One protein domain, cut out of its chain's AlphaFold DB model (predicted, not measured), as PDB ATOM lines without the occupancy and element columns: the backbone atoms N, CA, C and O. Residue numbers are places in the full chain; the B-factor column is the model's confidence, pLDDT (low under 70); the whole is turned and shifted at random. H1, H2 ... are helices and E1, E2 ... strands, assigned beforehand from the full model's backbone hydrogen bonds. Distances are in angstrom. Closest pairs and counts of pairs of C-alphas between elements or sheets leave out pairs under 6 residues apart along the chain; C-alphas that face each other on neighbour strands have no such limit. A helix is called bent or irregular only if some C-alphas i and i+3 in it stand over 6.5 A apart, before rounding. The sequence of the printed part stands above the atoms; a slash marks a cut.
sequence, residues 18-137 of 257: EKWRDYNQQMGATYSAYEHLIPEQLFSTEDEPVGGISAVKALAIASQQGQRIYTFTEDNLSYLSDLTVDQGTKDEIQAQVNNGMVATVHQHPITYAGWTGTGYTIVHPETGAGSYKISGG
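This is residues 18 to 137 of the 257 residues of an uncharacterized protein of Oceanicoccus sagamiensis (UniProt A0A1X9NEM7). A twisted antiparallel sheet of five strands has H2 packed across one face and H4 along the opposite face, with H3 on that same face near E1. The long helix H1 runs past the E5 edge, grazing the sheet, and a long link folds back from it to H2. The printed part has 120 residues, with four named helices and five named strands in the order H1 H2 E1 H3 H4 E2 E3 E4 E5; its class is mixed, helices and strands. The sheet is branched, with E2, E3 and E5 as neighbours of E4. The whole is compact, with a radius of gyration of the C-alphas of 14.8 A and spans of 49 by 34 by 23 A.

H1, residues 18 to 43, has a kink of 33 degrees near residue 33 and touches H2, residues 55 to 64, with residues 29 to 36 alone; they are about perpendicular at 87 degrees, and their closest C-alphas, of Ser 32 and Val 56, are 6.2 A apart. E1, residues 69 to 72, is antiparallel to E2, residues 102 to 106, with N 72 and O 103 at 2.7 A. H3, residues 74 to 82, and H4, residues 87 to 97, form a helical hairpin; they only just touch, with 3 pairs of C-alphas within 8 A, the closest being those of Glu 74 and Val 97 at 5.9 A. E4, residues 115 to 123, has E2 and E3, residues 110 to 112, on one side and E5, residues 130 to 136, on the other side. All these neighbours are antiparallel: N 104 and O 121 are 2.8 A apart, N 110 and O 117 2.9 A, N 120 and O 133 2.9 A. H2 is over E4 at a height of 6.3 A over the sheet, and H4 is over E2 and E4 at 8.9 A on the opposite face. Every O i to N i+4 pair is within hydrogen-bond range in H2 and H4, against 20 of 22 in H1 and 0 of 5 in H3, which has 3 of 6 O i to N i+3 pairs within range.

H1 begins at C-alpha 18 (30.515, -139.888, -13.999) and is 37.8 A long. H2 measures 14.3 A, H4 15.3 A and H3 15.7 A; H3 is irregular, C-alphas 75 and 78 being 8.1 A apart. E4 measures 24.4 A, E5 19.6 A and E2 13.8 A, while E1 and E3 are shorter. E5 ends at C-alpha 136 (16.201, -109.646, -12.474).

The C-alphas farthest apart, of Asp 47 and Asp 75, are 49.1 A apart. The printed part has no cut, and its one long link is H1 to H2. Mean pLDDT of the printed part is 92.6; residue 137 alone is under 70.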
ATOM      1  N   GLU A  18      31.045-140.587 -15.178       86.75
ATOM      2  CA  GLU A  18      30.515-139.888 -13.999       86.75
ATOM      3  C   GLU A  18      31.468-138.808 -13.482       86.75
ATOM      4  O   GLU A  18      31.058-137.670 -13.289       86.75
ATOM      5  N   LYS A  19      32.762-139.117 -13.331       87.81
ATOM      6  CA  LYS A  19      33.735-138.116 -12.862       87.81
ATOM      7  C   LYS A  19      33.921-136.997 -13.879       87.81
ATOM      8  O   LYS A  19      34.142-135.856 -13.488       87.81
ATOM      9  N   TRP A  20      33.857-137.321 -15.171       88.50
ATOM     10  CA  TRP A  20      33.918-136.328 -16.238       88.50
ATOM     11  C   TRP A  20      32.719-135.369 -16.180       88.50
ATOM     12  O   TRP A  20      32.910-134.153 -16.179       88.50
ATOM     13  N   ARG A  21      31.503-135.907 -16.027       89.44
ATOM     14  CA  ARG A  21      30.271-135.134 -15.815       89.44
ATOM     15  C   ARG A  21      30.368-134.248 -14.571       89.44
ATOM     16  O   ARG A  21      30.126-133.046 -14.654       89.44
ATOM     17  N   ASP A  22      30.742-134.827 -13.433       89.38
ATOM     18  CA  ASP A  22      30.812-134.114 -12.154       89.38
ATOM     19  C   ASP A  22      31.866-132.997 -12.193       89.38
ATOM     20  O   ASP A  22      31.650-131.913 -11.651       89.38
ATOM     21  N   TYR A  23      32.986-133.231 -12.885       89.44
ATOM     22  CA  TYR A  23      33.998-132.208 -13.129       89.44
ATOM     23  C   TYR A  23      33.441-131.055 -13.968       89.44
ATOM     24  O   TYR A  23      33.603-129.896 -13.593       89.44
ATOM     25  N   ASN A  24      32.751-131.347 -15.076       88.31
ATOM     26  CA  ASN A  24      32.148-130.307 -15.915       88.31
ATOM     27  C   ASN A  24      31.156-129.449 -15.119       88.31
ATOM     28  O   ASN A  24      31.173-128.220 -15.222       88.31
ATOM     29  N   GLN A  25      30.349-130.085 -14.267       89.88
ATOM     30  CA  GLN A  25      29.415-129.371 -13.405       89.88
ATOM     31  C   GLN A  25      30.142-128.516 -12.353       89.88
ATOM     32  O   GLN A  25      29.797-127.345 -12.185       89.88
ATOM     33  N   GLN A  26      31.177-129.048 -11.687       91.19
ATOM     34  CA  GLN A  26      31.993-128.280 -10.731       91.19
ATOM     35  C   GLN A  26      32.659-127.067 -11.377       91.19
ATOM     36  O   GLN A  26      32.696-125.994 -10.773       91.19
ATOM     37  N   MET A  27      33.163-127.221 -12.601       90.81
ATOM     38  CA  MET A  27      33.753-126.112 -13.343       90.81
ATOM     39  C   MET A  27      32.715-125.019 -13.587       90.81
ATOM     40  O   MET A  27      32.978-123.865 -13.256       90.81
ATOM     41  N   GLY A  28      31.519-125.370 -14.067       90.56
ATOM     42  CA  GLY A  28      30.432-124.402 -14.249       90.56
ATOM     43  C   GLY A  28      30.073-123.648 -12.962       90.56
ATOM     44  O   GLY A  28      30.023-122.418 -12.957       90.56
ATOM     45  N   ALA A  29      29.930-124.366 -11.843       91.62
ATOM     46  CA  ALA A  29      29.650-123.753 -10.545       91.62
ATOM     47  C   ALA A  29      30.784-122.824 -10.077       91.62
ATOM     48  O   ALA A  29      30.527-121.755  -9.526       91.62
ATOM     49  N   THR A  30      32.038-123.204 -10.338       92.88
ATOM     50  CA  THR A  30      33.222-122.404 -10.001       92.88
ATOM     51  C   THR A  30      33.282-121.119 -10.823       92.88
ATOM     52  O   THR A  30      33.526-120.051 -10.267       92.88
ATOM     53  N   TYR A  31      33.007-121.182 -12.130       91.62
ATOM     54  CA  TYR A  31      32.972-119.976 -12.962       91.62
ATOM     55  C   TYR A  31      31.840-119.042 -12.573       91.62
ATOM     56  O   TYR A  31      32.088-117.848 -12.425       91.62
ATOM     57  N   SER A  32      30.653-119.580 -12.286       93.06
ATOM     58  CA  SER A  32      29.579-118.763 -11.724       93.06
ATOM     59  C   SER A  32      29.981-118.159 -10.375       93.06
ATOM     60  O   SER A  32      29.602-117.035 -10.064       93.06
ATOM     61  N   ALA A  33      30.783-118.832  -9.547       93.69
ATOM     62  CA  ALA A  33      31.291-118.210  -8.324       93.69
ATOM     63  C   ALA A  33      32.235-117.032  -8.632       93.69
ATOM     64  O   ALA A  33      32.133-115.973  -8.018       93.69
ATOM     65  N   TYR A  34      33.115-117.170  -9.624       93.06
ATOM     66  CA  TYR A  34      34.029-116.096 -10.019       93.06
ATOM     67  C   TYR A  34      33.333-114.837 -10.545       93.06
ATOM     68  O   TYR A  34      33.885-113.747 -10.383       93.06
ATOM     69  N   GLU A  35      32.116-114.949 -11.077       90.94
ATOM     70  CA  GLU A  35      31.317-113.796 -11.518       90.94
ATOM     71  C   GLU A  35      31.008-112.797 -10.399       90.94
ATOM     72  O   GLU A  35      30.910-111.599 -10.675       90.94
ATOM     73  N   HIS A  36      30.893-113.266  -9.151       92.75
ATOM     74  CA  HIS A  36      30.746-112.389  -7.988       92.75
ATOM     75  C   HIS A  36      32.054-112.231  -7.206       92.75
ATOM     76  O   HIS A  36      32.384-111.115  -6.821       92.75
ATOM     77  N   LEU A  37      32.835-113.303  -7.021       93.38
ATOM     78  CA  LEU A  37      34.040-113.261  -6.185       93.38
ATOM     79  C   LEU A  37      35.113-112.320  -6.737       93.38
ATOM     80  O   LEU A  37      35.741-111.603  -5.965       93.38
ATOM     81  N   ILE A  38      35.345-112.309  -8.057       91.38
ATOM     82  CA  ILE A  38      36.402-111.470  -8.637       91.38
ATOM     83  C   ILE A  38      36.060-109.979  -8.498       91.38
ATOM     84  O   ILE A  38      36.909-109.241  -7.999       91.38
ATOM     85  N   PRO A  39      34.855-109.503  -8.881       88.94
ATOM     86  CA  PRO A  39      34.473-108.115  -8.631       88.94
ATOM     87  C   PRO A  39      34.496-107.742  -7.149       88.94
ATOM     88  O   PRO A  39      34.983-106.669  -6.812       88.94
ATOM     89  N   GLU A  40      34.031-108.625  -6.263       91.00
ATOM     90  CA  GLU A  40      34.087-108.383  -4.818       91.00
ATOM     91  C   GLU A  40      35.527-108.192  -4.349       91.00
ATOM     92  O   GLU A  40      35.821-107.203  -3.690       91.00
ATOM     93  N   GLN A  41      36.446-109.073  -4.742       90.94
ATOM     94  CA  GLN A  41      37.861-108.971  -4.378       90.94
ATOM     95  C   GLN A  41      38.526-107.711  -4.959       90.94
ATOM     96  O   GLN A  41      39.421-107.147  -4.333       90.94
ATOM     97  N   LEU A  42      38.144-107.304  -6.175       90.38
ATOM     98  CA  LEU A  42      38.795-106.213  -6.900       90.38
ATOM     99  C   LEU A  42      38.284-104.830  -6.485       90.38
ATOM    100  O   LEU A  42      39.053-103.870  -6.514       90.38
ATOM    101  N   PHE A  43      36.999-104.726  -6.147       88.50
ATOM    102  CA  PHE A  43      36.330-103.448  -5.906       88.50
ATOM    103  C   PHE A  43      35.890-103.243  -4.456       88.50
ATOM    104  O   PHE A  43      35.566-102.113  -4.105       88.50
ATOM    105  N   SER A  44      35.894-104.277  -3.608       87.19
ATOM    106  CA  SER A  44      35.637-104.081  -2.176       87.19
ATOM    107  C   SER A  44      36.863-103.514  -1.479       87.19
ATOM    108  O   SER A  44      37.983-103.996  -1.659       87.19
ATOM    109  N   THR A  45      36.629-102.542  -0.609       86.81
ATOM    110  CA  THR A  45      37.604-102.069   0.377       86.81
ATOM    111  C   THR A  45      37.088-102.366   1.787       86.81
ATOM    112  O   THR A  45      35.948-102.805   1.947       86.81
ATOM    113  N   GLU A  46      37.917-102.172   2.819       81.88
ATOM    114  CA  GLU A  46      37.466-102.342   4.212       81.88
ATOM    115  C   GLU A  46      36.339-101.362   4.571       81.88
ATOM    116  O   GLU A  46      35.408-101.734   5.284       81.88
ATOM    117  N   ASP A  47      36.405-100.140   4.035       82.25
ATOM    118  CA  ASP A  47      35.440 -99.073   4.310       82.25
ATOM    119  C   ASP A  47      34.201 -99.149   3.398       82.25
ATOM    120  O   ASP A  47      33.105 -98.760   3.803       82.25
ATOM    121  N   GLU A  48      34.347 -99.693   2.184       80.44
ATOM    122  CA  GLU A  48      33.274 -99.830   1.191       80.44
ATOM    123  C   GLU A  48      33.229-101.264   0.625       80.44
ATOM    124  O   GLU A  48      33.855-101.557  -0.403       80.44
ATOM    125  N   PRO A  49      32.506-102.195   1.277       81.69
ATOM    126  CA  PRO A  49      32.344-103.548   0.764       81.69
ATOM    127  C   PRO A  49      31.379-103.566  -0.429       81.69
ATOM    128  O   PRO A  49      30.234-103.119  -0.334       81.69
ATOM    129  N   VAL A  50      31.815-104.146  -1.546       85.12
ATOM    130  CA  VAL A  50      30.978-104.359  -2.733       85.12
ATOM    131  C   VAL A  50      30.362-105.753  -2.653       85.12
ATOM    132  O   VAL A  50      31.041-106.723  -2.337       85.12
ATOM    133  N   GLY A  51      29.064-105.869  -2.938       86.44
ATOM    134  CA  GLY A  51      28.370-107.155  -3.026       86.44
ATOM    135  C   GLY A  51      28.099-107.536  -4.476       86.44
ATOM    136  O   GLY A  51      27.242-106.943  -5.124       86.44
ATOM    137  N   GLY A  52      28.802-108.543  -4.984       89.69
ATOM    138  CA  GLY A  52      28.527-109.166  -6.269       89.69
ATOM    139  C   GLY A  52      27.437-110.233  -6.162       89.69
ATOM    140  O   GLY A  52      27.160-110.789  -5.092       89.69
ATOM    141  N   ILE A  53      26.827-110.556  -7.301       92.50
ATOM    142  CA  ILE A  53      25.832-111.619  -7.403       92.50
ATOM    143  C   ILE A  53      26.151-112.545  -8.570       92.50
ATOM    144  O   ILE A  53      26.681-112.125  -9.594       92.50
ATOM    145  N   SER A  54      25.829-113.819  -8.389       94.50
ATOM    146  CA  SER A  54      25.860-114.834  -9.434       94.50
ATOM    147  C   SER A  54      24.838-115.923  -9.132       94.50
ATOM    148  O   SER A  54      24.257-115.938  -8.042       94.50
ATOM    149  N   ALA A  55      24.622-116.853 -10.063       94.81
ATOM    150  CA  ALA A  55      23.617-117.903  -9.905       94.81
ATOM    151  C   ALA A  55      23.861-118.758  -8.653       94.81
ATOM    152  O   ALA A  55      22.951-118.963  -7.846       94.81
ATOM    153  N   VAL A  56      25.105-119.207  -8.444       95.69
ATOM    154  CA  VAL A  56      25.467-120.039  -7.282       95.69
ATOM    155  C   VAL A  56      25.350-119.277  -5.964       95.69
ATOM    156  O   VAL A  56      24.869-119.836  -4.977       95.69
ATOM    157  N   LYS A  57      25.715-117.988  -5.940       96.31
ATOM    158  CA  LYS A  57      25.560-117.148  -4.746       96.31
ATOM    159  C   LYS A  57      24.092-116.875  -4.447       96.31
ATOM    160  O   LYS A  57      23.686-116.957  -3.293       96.31
ATOM    161  N   ALA A  58      23.282-116.624  -5.471       96.44
ATOM    162  CA  ALA A  58      21.851-116.421  -5.310       96.44
ATOM    163  C   ALA A  58      21.146-117.676  -4.770       96.44
ATOM    164  O   ALA A  58      20.343-117.575  -3.845       96.44
ATOM    165  N   LEU A  59      21.490-118.867  -5.271       97.50
ATOM    166  CA  LEU A  59      20.994-120.135  -4.722       97.50
ATOM    167  C   LEU A  59      21.438-120.344  -3.265       97.50
ATOM    168  O   LEU A  59      20.628-120.754  -2.430       97.50
ATOM    169  N   ALA A  60      22.691-120.021  -2.936       97.50
ATOM    170  CA  ALA A  60      23.202-120.115  -1.569       97.50
ATOM    171  C   ALA A  60      22.475-119.156  -0.610       97.50
ATOM    172  O   ALA A  60      22.068-119.572   0.475       97.50
ATOM    173  N   ILE A  61      22.255-117.901  -1.014       97.50
ATOM    174  CA  ILE A  61      21.503-116.912  -0.229       97.50
ATOM    175  C   ILE A  61      20.057-117.375  -0.033       97.50
ATOM    176  O   ILE A  61      19.564-117.357   1.092       97.50
ATOM    177  N   ALA A  62      19.385-117.832  -1.091       97.62
ATOM    178  CA  ALA A  62      18.015-118.328  -0.987       97.62
ATOM    179  C   ALA A  62      17.912-119.518  -0.018       97.62
ATOM    180  O   ALA A  62      17.012-119.564   0.821       97.62
ATOM    181  N   SER A  63      18.877-120.442  -0.075       97.06
ATOM    182  CA  SER A  63      18.967-121.559   0.869       97.06
ATOM    183  C   SER A  63      19.178-121.079   2.312       97.06
ATOM    184  O   SER A  63      18.493-121.559   3.215       97.06
ATOM    185  N   GLN A  64      20.050-120.089   2.539       97.44
ATOM    186  CA  GLN A  64      20.258-119.481   3.863       97.44
ATOM    187  C   GLN A  64      19.008-118.761   4.390       97.44
ATOM    188  O   GLN A  64      18.753-118.775   5.592       97.44
ATOM    189  N   GLN A  65      18.203-118.177   3.503       96.69
ATOM    190  CA  GLN A  65      16.917-117.554   3.836       96.69
ATOM    191  C   GLN A  65      15.798-118.578   4.101       96.69
ATOM    192  O   GLN A  65      14.661-118.190   4.363       96.69
ATOM    193  N   GLY A  66      16.092-119.880   4.034       97.06
ATOM    194  CA  GLY A  66      15.113-120.943   4.252       97.06
ATOM    195  C   GLY A  66      14.135-121.127   3.092       97.06
ATOM    196  O   GLY A  66      13.101-121.775   3.264       97.06
ATOM    197  N   GLN A  67      14.435-120.572   1.914       96.94
ATOM    198  CA  GLN A  67      13.619-120.810   0.735       96.94
ATOM    199  C   GLN A  67      13.768-122.248   0.246       96.94
ATOM    200  O   GLN A  67      14.835-122.864   0.331       96.94
ATOM    201  N   ARG A  68      12.693-122.771  -0.344       97.00
ATOM    202  CA  ARG A  68      12.753-124.043  -1.053       97.00
ATOM    203  C   ARG A  68      13.561-123.871  -2.340       97.00
ATOM    204  O   ARG A  68      13.293-122.972  -3.134       97.00
ATOM    205  N   ILE A  69      14.520-124.768  -2.542       97.69
ATOM    206  CA  ILE A  69      15.218-124.938  -3.814       97.69
ATOM    207  C   ILE A  69      14.530-126.076  -4.565       97.69
ATOM    208  O   ILE A  69      14.386-127.178  -4.033       97.69
ATOM    209  N   TYR A  70      14.064-125.790  -5.773       97.88
ATOM    210  CA  TYR A  70      13.424-126.747  -6.661       97.88
ATOM    211  C   TYR A  70      14.435-127.271  -7.671       97.88
ATOM    212  O   TYR A  70      15.227-126.504  -8.214       97.88
ATOM    213  N   THR A  71      14.348-128.566  -7.964       97.88
ATOM    214  CA  THR A  71      15.022-129.192  -9.101       97.88
ATOM    215  C   THR A  71      13.951-129.718 -10.046       97.88
ATOM    216  O   THR A  71      13.175-130.597  -9.668       97.88
ATOM    217  N   PHE A  72      13.884-129.153 -11.246       98.06
ATOM    218  CA  PHE A  72      12.894-129.485 -12.255       98.06
ATOM    219  C   PHE A  72      13.419-130.510 -13.258       98.06
ATOM    220  O   PHE A  72      14.515-130.363 -13.803       98.06
ATOM    221  N   THR A  73      12.587-131.516 -13.499       97.44
ATOM    222  CA  THR A  73      12.681-132.527 -14.558       97.44
ATOM    223  C   THR A  73      11.346-132.552 -15.304       97.44
ATOM    224  O   THR A  73      10.384-131.919 -14.868       97.44
ATOM    225  N   GLU A  74      11.248-133.279 -16.419       95.19
ATOM    226  CA  GLU A  74       9.994-133.362 -17.190       95.19
ATOM    227  C   GLU A  74       8.791-133.799 -16.334       95.19
ATOM    228  O   GLU A  74       7.670-133.333 -16.539       95.19
ATOM    229  N   ASP A  75       9.037-134.616 -15.309       96.25
ATOM    230  CA  ASP A  75       8.006-135.200 -14.450       96.25
ATOM    231  C   ASP A  75       7.307-134.195 -13.523       96.25
ATOM    232  O   ASP A  75       6.239-134.490 -12.980       96.25
ATOM    233  N   ASN A  76       7.912-133.031 -13.272       96.31
ATOM    234  CA  ASN A  76       7.519-132.169 -12.155       96.31
ATOM    235  C   ASN A  76       7.316-130.692 -12.545       96.31
ATOM    236  O   ASN A  76       7.186-129.822 -11.682       96.31
ATOM    237  N   LEU A  77       7.212-130.413 -13.847       95.62
ATOM    238  CA  LEU A  77       7.013-129.062 -14.382       95.62
ATOM    239  C   LEU A  77       5.714-128.390 -13.916       95.62
ATOM    240  O   LEU A  77       5.631-127.164 -13.883       95.62
ATOM    241  N   SER A  78       4.717-129.157 -13.464       95.38
ATOM    242  CA  SER A  78       3.492-128.612 -12.861       95.38
ATOM    243  C   SER A  78       3.760-127.726 -11.633       95.38
ATOM    244  O   SER A  78       3.020-126.765 -11.397       95.38
ATOM    245  N   TYR A  79       4.850-127.978 -10.897       95.75
ATOM    246  CA  TYR A  79       5.256-127.177  -9.737       95.75
ATOM    247  C   TYR A  79       5.924-125.844 -10.112       95.75
ATOM    248  O   TYR A  79       6.232-125.054  -9.224       95.75
ATOM    249  N   LEU A  80       6.109-125.518 -11.401       94.75
ATOM    250  CA  LEU A  80       6.562-124.173 -11.809       94.75
ATOM    251  C   LEU A  80       5.588-123.071 -11.370       94.75
ATOM    252  O   LEU A  80       5.969-121.907 -11.211       94.75
ATOM    253  N   SER A  81       4.322-123.439 -11.164       94.19
ATOM    254  CA  SER A  81       3.305-122.549 -10.610       94.19
ATOM    255  C   SER A  81       3.590-122.132  -9.157       94.19
ATOM    256  O   SER A  81       3.162-121.046  -8.769       94.19
ATOM    257  N   ASP A  82       4.381-122.906  -8.403       94.81
ATOM    258  CA  ASP A  82       4.754-122.607  -7.011       94.81
ATOM    259  C   ASP A  82       5.831-121.517  -6.890       94.81
ATOM    260  O   ASP A  82       6.037-120.959  -5.808       94.81
ATOM    261  N   LEU A  83       6.555-121.239  -7.979       95.38
ATOM    262  CA  LEU A  83       7.584-120.204  -8.010       95.38
ATOM    263  C   LEU A  83       6.943-118.823  -8.179       95.38
ATOM    264  O   LEU A  83       6.041-118.646  -8.999       95.38
ATOM    265  N   THR A  84       7.471-117.801  -7.511       94.94
ATOM    266  CA  THR A  84       7.063-116.397  -7.733       94.94
ATOM    267  C   THR A  84       8.074-115.611  -8.570       94.94
ATOM    268  O   THR A  84       8.074-114.381  -8.558       94.94
ATOM    269  N   VAL A  85       8.974-116.319  -9.251       92.62
ATOM    270  CA  VAL A  85       9.992-115.758 -10.149       92.62
ATOM    271  C   VAL A  85       9.349-115.209 -11.431       92.62
ATOM    272  O   VAL A  85       8.174-115.471 -11.710       92.62
ATOM    273  N   ASP A  86      10.101-114.432 -12.210       90.75
ATOM    274  CA  ASP A  86       9.603-113.801 -13.433       90.75
ATOM    275  C   ASP A  86       9.204-114.825 -14.511       90.75
ATOM    276  O   ASP A  86       9.737-115.934 -14.586       90.75
ATOM    277  N   GLN A  87       8.255-114.440 -15.371       90.00
ATOM    278  CA  GLN A  87       7.698-115.352 -16.372       90.00
ATOM    279  C   GLN A  87       8.751-115.816 -17.390       90.00
ATOM    280  O   GLN A  87       8.730-116.980 -17.772       90.00
ATOM    281  N   GLY A  88       9.704-114.952 -17.764       90.69
ATOM    282  CA  GLY A  88      10.779-115.314 -18.693       90.69
ATOM    283  C   GLY A  88      11.627-116.474 -18.170       90.69
ATOM    284  O   GLY A  88      11.882-117.428 -18.903       90.69
ATOM    285  N   THR A  89      11.975-116.451 -16.882       94.00
ATOM    286  CA  THR A  89      12.673-117.567 -16.225       94.00
ATOM    287  C   THR A  89      11.842-118.847 -16.223       94.00
ATOM    288  O   THR A  89      12.370-119.921 -16.511       94.00
ATOM    289  N   LYS A  90      10.535-118.764 -15.937       96.06
ATOM    290  CA  LYS A  90       9.649-119.944 -15.967       96.06
ATOM    291  C   LYS A  90       9.566-120.556 -17.364       96.06
ATOM    292  O   LYS A  90       9.663-121.776 -17.493       96.06
ATOM    293  N   ASP A  91       9.412-119.719 -18.386       96.00
ATOM    294  CA  ASP A  91       9.311-120.145 -19.781       96.00
ATOM    295  C   ASP A  91      10.612-120.806 -20.254       96.00
ATOM    296  O   ASP A  91      10.575-121.853 -20.905       96.00
ATOM    297  N   GLU A  92      11.769-120.246 -19.884       95.50
ATOM    298  CA  GLU A  92      13.068-120.843 -20.200       95.50
ATOM    299  C   GLU A  92      13.252-122.196 -19.503       95.50
ATOM    300  O   GLU A  92      13.641-123.164 -20.158       95.50
ATOM    301  N   ILE A  93      12.933-122.295 -18.206       97.50
ATOM    302  CA  ILE A  93      13.006-123.563 -17.468       97.50
ATOM    303  C   ILE A  93      12.109-124.612 -18.130       97.50
ATOM    304  O   ILE A  93      12.578-125.706 -18.433       97.50
ATOM    305  N   GLN A  94      10.851-124.273 -18.413       97.69
ATOM    306  CA  GLN A  94       9.912-125.172 -19.082       97.69
ATOM    307  C   GLN A  94      10.455-125.652 -20.435       97.69
ATOM    308  O   GLN A  94      10.400-126.846 -20.733       97.69
ATOM    309  N   ALA A  95      10.984-124.739 -21.252       97.44
ATOM    310  CA  ALA A  95      11.507-125.064 -22.573       97.44
ATOM    311  C   ALA A  95      12.756-125.953 -22.504       97.44
ATOM    312  O   ALA A  95      12.862-126.915 -23.260       97.44
ATOM    313  N   GLN A  96      13.701-125.651 -21.614       97.25
ATOM    314  CA  GLN A  96      14.947-126.409 -21.499       97.25
ATOM    315  C   GLN A  96      14.729-127.779 -20.862       97.25
ATOM    316  O   GLN A  96      15.294-128.766 -21.330       97.25
ATOM    317  N   VAL A  97      13.878-127.868 -19.841       97.75
ATOM    318  CA  VAL A  97      13.558-129.150 -19.208       97.75
ATOM    319  C   VAL A  97      12.840-130.085 -20.183       97.75
ATOM    320  O   VAL A  97      13.204-131.250 -20.256       97.75
ATOM    321  N   ASN A  98      11.935-129.568 -21.023       96.81
ATOM    322  CA  ASN A  98      11.323-130.329 -22.125       96.81
ATOM    323  C   ASN A  98      12.329-130.804 -23.201       96.81
ATOM    324  O   ASN A  98      11.962-131.585 -24.075       96.81
ATOM    325  N   ASN A  99      13.569-130.302 -23.188       95.69
ATOM    326  CA  ASN A  99      14.665-130.762 -24.048       95.69
ATOM    327  C   ASN A  99      15.615-131.727 -23.306       95.69
ATOM    328  O   ASN A  99      16.754-131.917 -23.739       95.69
ATOM    329  N   GLY A 100      15.187-132.312 -22.183       95.38
ATOM    330  CA  GLY A 100      15.982-133.253 -21.388       95.38
ATOM    331  C   GLY A 100      17.004-132.606 -20.445       95.38
ATOM    332  O   GLY A 100      17.868-133.303 -19.908       95.38
ATOM    333  N   MET A 101      16.939-131.288 -20.228       97.06
ATOM    334  CA  MET A 101      17.791-130.599 -19.253       97.06
ATOM    335  C   MET A 101      17.205-130.689 -17.837       97.06
ATOM    336  O   MET A 101      16.007-130.880 -17.645       97.06
ATOM    337  N   VAL A 102      18.046-130.490 -16.823       97.75
ATOM    338  CA  VAL A 102      17.629-130.395 -15.417       97.75
ATOM    339  C   VAL A 102      17.838-128.968 -14.934       97.75
ATOM    340  O   VAL A 102      18.960-128.457 -14.969       97.75
ATOM    341  N   ALA A 103      16.773-128.321 -14.463       97.75
ATOM    342  CA  ALA A 103      16.855-126.963 -13.935       97.75
ATOM    343  C   ALA A 103      16.879-126.957 -12.402       97.75
ATOM    344  O   ALA A 103      16.178-127.741 -11.777       97.75
ATOM    345  N   THR A 104      17.649-126.068 -11.775       98.12
ATOM    346  CA  THR A 104      17.608-125.829 -10.321       98.12
ATOM    347  C   THR A 104      17.388-124.349 -10.055       98.12
ATOM    348  O   THR A 104      18.113-123.526 -10.602       98.12
ATOM    349  N   VAL A 105      16.389-124.003  -9.246       98.12
ATOM    350  CA  VAL A 105      15.945-122.617  -9.015       98.12
ATOM    351  C   VAL A 105      15.367-122.469  -7.609       98.12
ATOM    352  O   VAL A 105      14.868-123.432  -7.029       98.12
ATOM    353  N   HIS A 106      15.432-121.271  -7.039       98.00
ATOM    354  CA  HIS A 106      14.812-120.968  -5.748       98.00
ATOM    355  C   HIS A 106      13.385-120.413  -5.895       98.00
ATOM    356  O   HIS A 106      12.987-119.950  -6.961       98.00
ATOM    357  N   GLN A 107      12.580-120.544  -4.837       96.56
ATOM    358  CA  GLN A 107      11.132-120.324  -4.906       96.56
ATOM    359  C   GLN A 107      10.723-118.869  -5.191       96.56
ATOM    360  O   GLN A 107       9.783-118.637  -5.955       96.56
ATOM    361  N   HIS A 108      11.397-117.902  -4.571       95.44
ATOM    362  CA  HIS A 108      11.052-116.484  -4.633       95.44
ATOM    363  C   HIS A 108      12.296-115.641  -4.924       95.44
ATOM    364  O   HIS A 108      13.357-115.926  -4.365       95.44
ATOM    365  N   PRO A 109      12.179-114.542  -5.694       94.94
ATOM    366  CA  PRO A 109      13.280-113.604  -5.879       94.94
ATOM    367  C   PRO A 109      13.930-113.205  -4.548       94.94
ATOM    368  O   PRO A 109      13.238-112.946  -3.561       94.94
ATOM    369  N   ILE A 110      15.258-113.150  -4.524       94.06
ATOM    370  CA  ILE A 110      16.024-112.670  -3.373       94.06
ATOM    371  C   ILE A 110      16.435-111.220  -3.605       94.06
ATOM    372  O   ILE A 110      16.610-110.801  -4.748       94.06
ATOM    373  N   THR A 111      16.672-110.489  -2.519       91.56
ATOM    374  CA  THR A 111      17.307-109.169  -2.559       91.56
ATOM    375  C   THR A 111      18.670-109.238  -1.884       91.56
ATOM    376  O   THR A 111      18.777-109.682  -0.739       91.56
ATOM    377  N   TYR A 112      19.717-108.807  -2.587       88.94
ATOM    378  CA  TYR A 112      21.088-108.760  -2.079       88.94
ATOM    379  C   TYR A 112      21.867-107.631  -2.756       88.94
ATOM    380  O   TYR A 112      21.852-107.530  -3.978       88.94
ATOM    381  N   ALA A 113      22.547-106.794  -1.966       85.69
ATOM    382  CA  ALA A 113      23.395-105.701  -2.457       85.69
ATOM    383  C   ALA A 113      22.721-104.809  -3.530       85.69
ATOM    384  O   ALA A 113      23.310-104.493  -4.556       85.69
ATOM    385  N   GLY A 114      21.450-104.441  -3.316       82.44
ATOM    386  CA  GLY A 114      20.672-103.607  -4.247       82.44
ATOM    387  C   GLY A 114      20.102-104.347  -5.465       82.44
ATOM    388  O   GLY A 114      19.205-103.830  -6.128       82.44
ATOM    389  N   TRP A 115      20.537-105.578  -5.732       87.75
ATOM    390  CA  TRP A 115      19.955-106.434  -6.764       87.75
ATOM    391  C   TRP A 115      18.752-107.207  -6.215       87.75
ATOM    392  O   TRP A 115      18.791-107.711  -5.093       87.75
ATOM    393  N   THR A 116      17.683-107.317  -7.007       90.69
ATOM    394  CA  THR A 116      16.545-108.202  -6.716       90.69
ATOM    395  C   THR A 116      16.254-109.083  -7.917       90.69
ATOM    396  O   THR A 116      16.015-108.574  -9.014       90.69
ATOM    397  N   GLY A 117      16.254-110.396  -7.706       94.00
ATOM    398  CA  GLY A 117      16.123-111.338  -8.804       94.00
ATOM    399  C   GLY A 117      16.242-112.803  -8.405       94.00
ATOM    400  O   GLY A 117      16.206-113.164  -7.226       94.00
ATOM    401  N   THR A 118      16.375-113.658  -9.411       95.88
ATOM    402  CA  THR A 118      16.396-115.115  -9.271       95.88
ATOM    403  C   THR A 118      17.717-115.675  -9.759       95.88
ATOM    404  O   THR A 118      18.206-115.268 -10.799       95.88
ATOM    405  N   GLY A 119      18.300-116.625  -9.031       95.56
ATOM    406  CA  GLY A 119      19.431-117.416  -9.511       95.56
ATOM    407  C   GLY A 119      18.965-118.820  -9.848       95.56
ATOM    408  O   GLY A 119      18.233-119.425  -9.060       95.56
ATOM    409  N   TYR A 120      19.373-119.331 -11.003       96.69
ATOM    410  CA  TYR A 120      19.000-120.662 -11.462       96.69
ATOM    411  C   TYR A 120      20.079-121.281 -12.349       96.69
ATOM    412  O   TYR A 120      20.928-120.596 -12.914       96.69
ATOM    413  N   THR A 121      20.061-122.603 -12.463       96.25
ATOM    414  CA  THR A 121      20.985-123.363 -13.312       96.25
ATOM    415  C   THR A 121      20.207-124.287 -14.224       96.25
ATOM    416  O   THR A 121      19.205-124.845 -13.784       96.25
ATOM    417  N   ILE A 122      20.686-124.515 -15.443       96.12
ATOM    418  CA  ILE A 122      20.109-125.474 -16.392       96.12
ATOM    419  C   ILE A 122      21.239-126.375 -16.877       96.12
ATOM    420  O   ILE A 122      22.133-125.921 -17.587       96.12
ATOM    421  N   VAL A 123      21.228-127.641 -16.465       94.94
ATOM    422  CA  VAL A 123      22.352-128.571 -16.628       94.94
ATOM    423  C   VAL A 123      21.906-129.821 -17.372       94.94
ATOM    424  O   VAL A 123      20.864-130.400 -17.073       94.94
ATOM    425  N   HIS A 124      22.710-130.259 -18.335       94.31
ATOM    426  CA  HIS A 124      22.499-131.511 -19.042       94.31
ATOM    427  C   HIS A 124      22.872-132.685 -18.121       94.31
ATOM    428  O   HIS A 124      24.035-132.791 -17.715       94.31
ATOM    429  N   PRO A 125      21.943-133.606 -17.817       92.94
ATOM    430  CA  PRO A 125      22.148-134.629 -16.790       92.94
ATOM    431  C   PRO A 125      23.266-135.627 -17.126       92.94
ATOM    432  O   PRO A 125      23.937-136.122 -16.225       92.94
ATOM    433  N   GLU A 126      23.505-135.912 -18.409       90.44
ATOM    434  CA  GLU A 126      24.558-136.859 -18.815       90.44
ATOM    435  C   GLU A 126      25.959-136.238 -18.891       90.44
ATOM    436  O   GLU A 126      26.944-136.910 -18.597       90.44
ATOM    437  N   THR A 127      26.070-134.960 -19.275       88.69
ATOM    438  CA  THR A 127      27.367-134.331 -19.566       88.69
ATOM    439  C   THR A 127      27.839-133.366 -18.489       88.69
ATOM    440  O   THR A 127      29.025-133.041 -18.443       88.69
ATOM    441  N   GLY A 128      26.932-132.894 -17.628       87.94
ATOM    442  CA  GLY A 128      27.224-131.895 -16.600       87.94
ATOM    443  C   GLY A 128      27.433-130.490 -17.169       87.94
ATOM    444  O   GLY A 128      27.640-129.547 -16.408       87.94
ATOM    445  N   ALA A 129      27.365-130.332 -18.494       87.38
ATOM    446  CA  ALA A 129      27.409-129.037 -19.151       87.38
ATOM    447  C   ALA A 129      26.099-128.292 -18.889       87.38
ATOM    448  O   ALA A 129      25.015-128.856 -19.036       87.38
ATOM    449  N   GLY A 130      26.186-127.023 -18.514       89.00
ATOM    450  CA  GLY A 130      25.004-126.248 -18.186       89.00
ATOM    451  C   GLY A 130      25.269-124.763 -18.083       89.00
ATOM    452  O   GLY A 130      26.418-124.328 -18.001       89.00
ATOM    453  N   SER A 131      24.187-124.000 -18.090       91.06
ATOM    454  CA  SER A 131      24.197-122.562 -17.875       91.06
ATOM    455  C   SER A 131      23.886-122.236 -16.416       91.06
ATOM    456  O   SER A 131      23.087-122.907 -15.757       91.06
ATOM    457  N   TYR A 132      24.538-121.193 -15.915       93.06
ATOM    458  CA  TYR A 132      24.380-120.656 -14.571       93.06
ATOM    459  C   TYR A 132      23.909-119.222 -14.746       93.06
ATOM    460  O   TYR A 132      24.646-118.396 -15.266       93.06
ATOM    461  N   LYS A 133      22.651-118.953 -14.409       92.94
ATOM    462  CA  LYS A 133      21.958-117.738 -14.830       92.94
ATOM    463  C   LYS A 133      21.387-116.986 -13.639       92.94
ATOM    464  O   LYS A 133      20.995-117.569 -12.626       92.94
ATOM    465  N   ILE A 134      21.314-115.674 -13.797       92.38
ATOM    466  CA  ILE A 134      20.542-114.793 -12.933       92.38
ATOM    467  C   ILE A 134      19.475-114.092 -13.776       92.38
ATOM    468  O   ILE A 134      19.738-113.703 -14.911       92.38
ATOM    469  N   SER A 135      18.270-113.949 -13.237       88.75
ATOM    470  CA  SER A 135      17.210-113.100 -13.777       88.75
ATOM    471  C   SER A 135      16.931-111.959 -12.809       88.75
ATOM    472  O   SER A 135      17.137-112.101 -11.607       88.75
ATOM    473  N   GLY A 136      16.437-110.829 -13.303       73.81
ATOM    474  CA  GLY A 136      16.201-109.646 -12.474       73.81
ATOM    475  C   GLY A 136      17.429-108.746 -12.312       73.81
ATOM    476  O   GLY A 136      18.500-108.997 -12.863       73.81
ATOM    477  N   GLY A 137      17.243-107.654 -11.572       61.53
ATOM    478  CA  GLY A 137      18.082-106.451 -11.600       61.53
ATOM    479  C   GLY A 137      17.268-105.215 -12.005       61.53
ATOM    480  O   GLY A 137      16.189-105.339 -12.582       61.53
TER     481      GLY A 137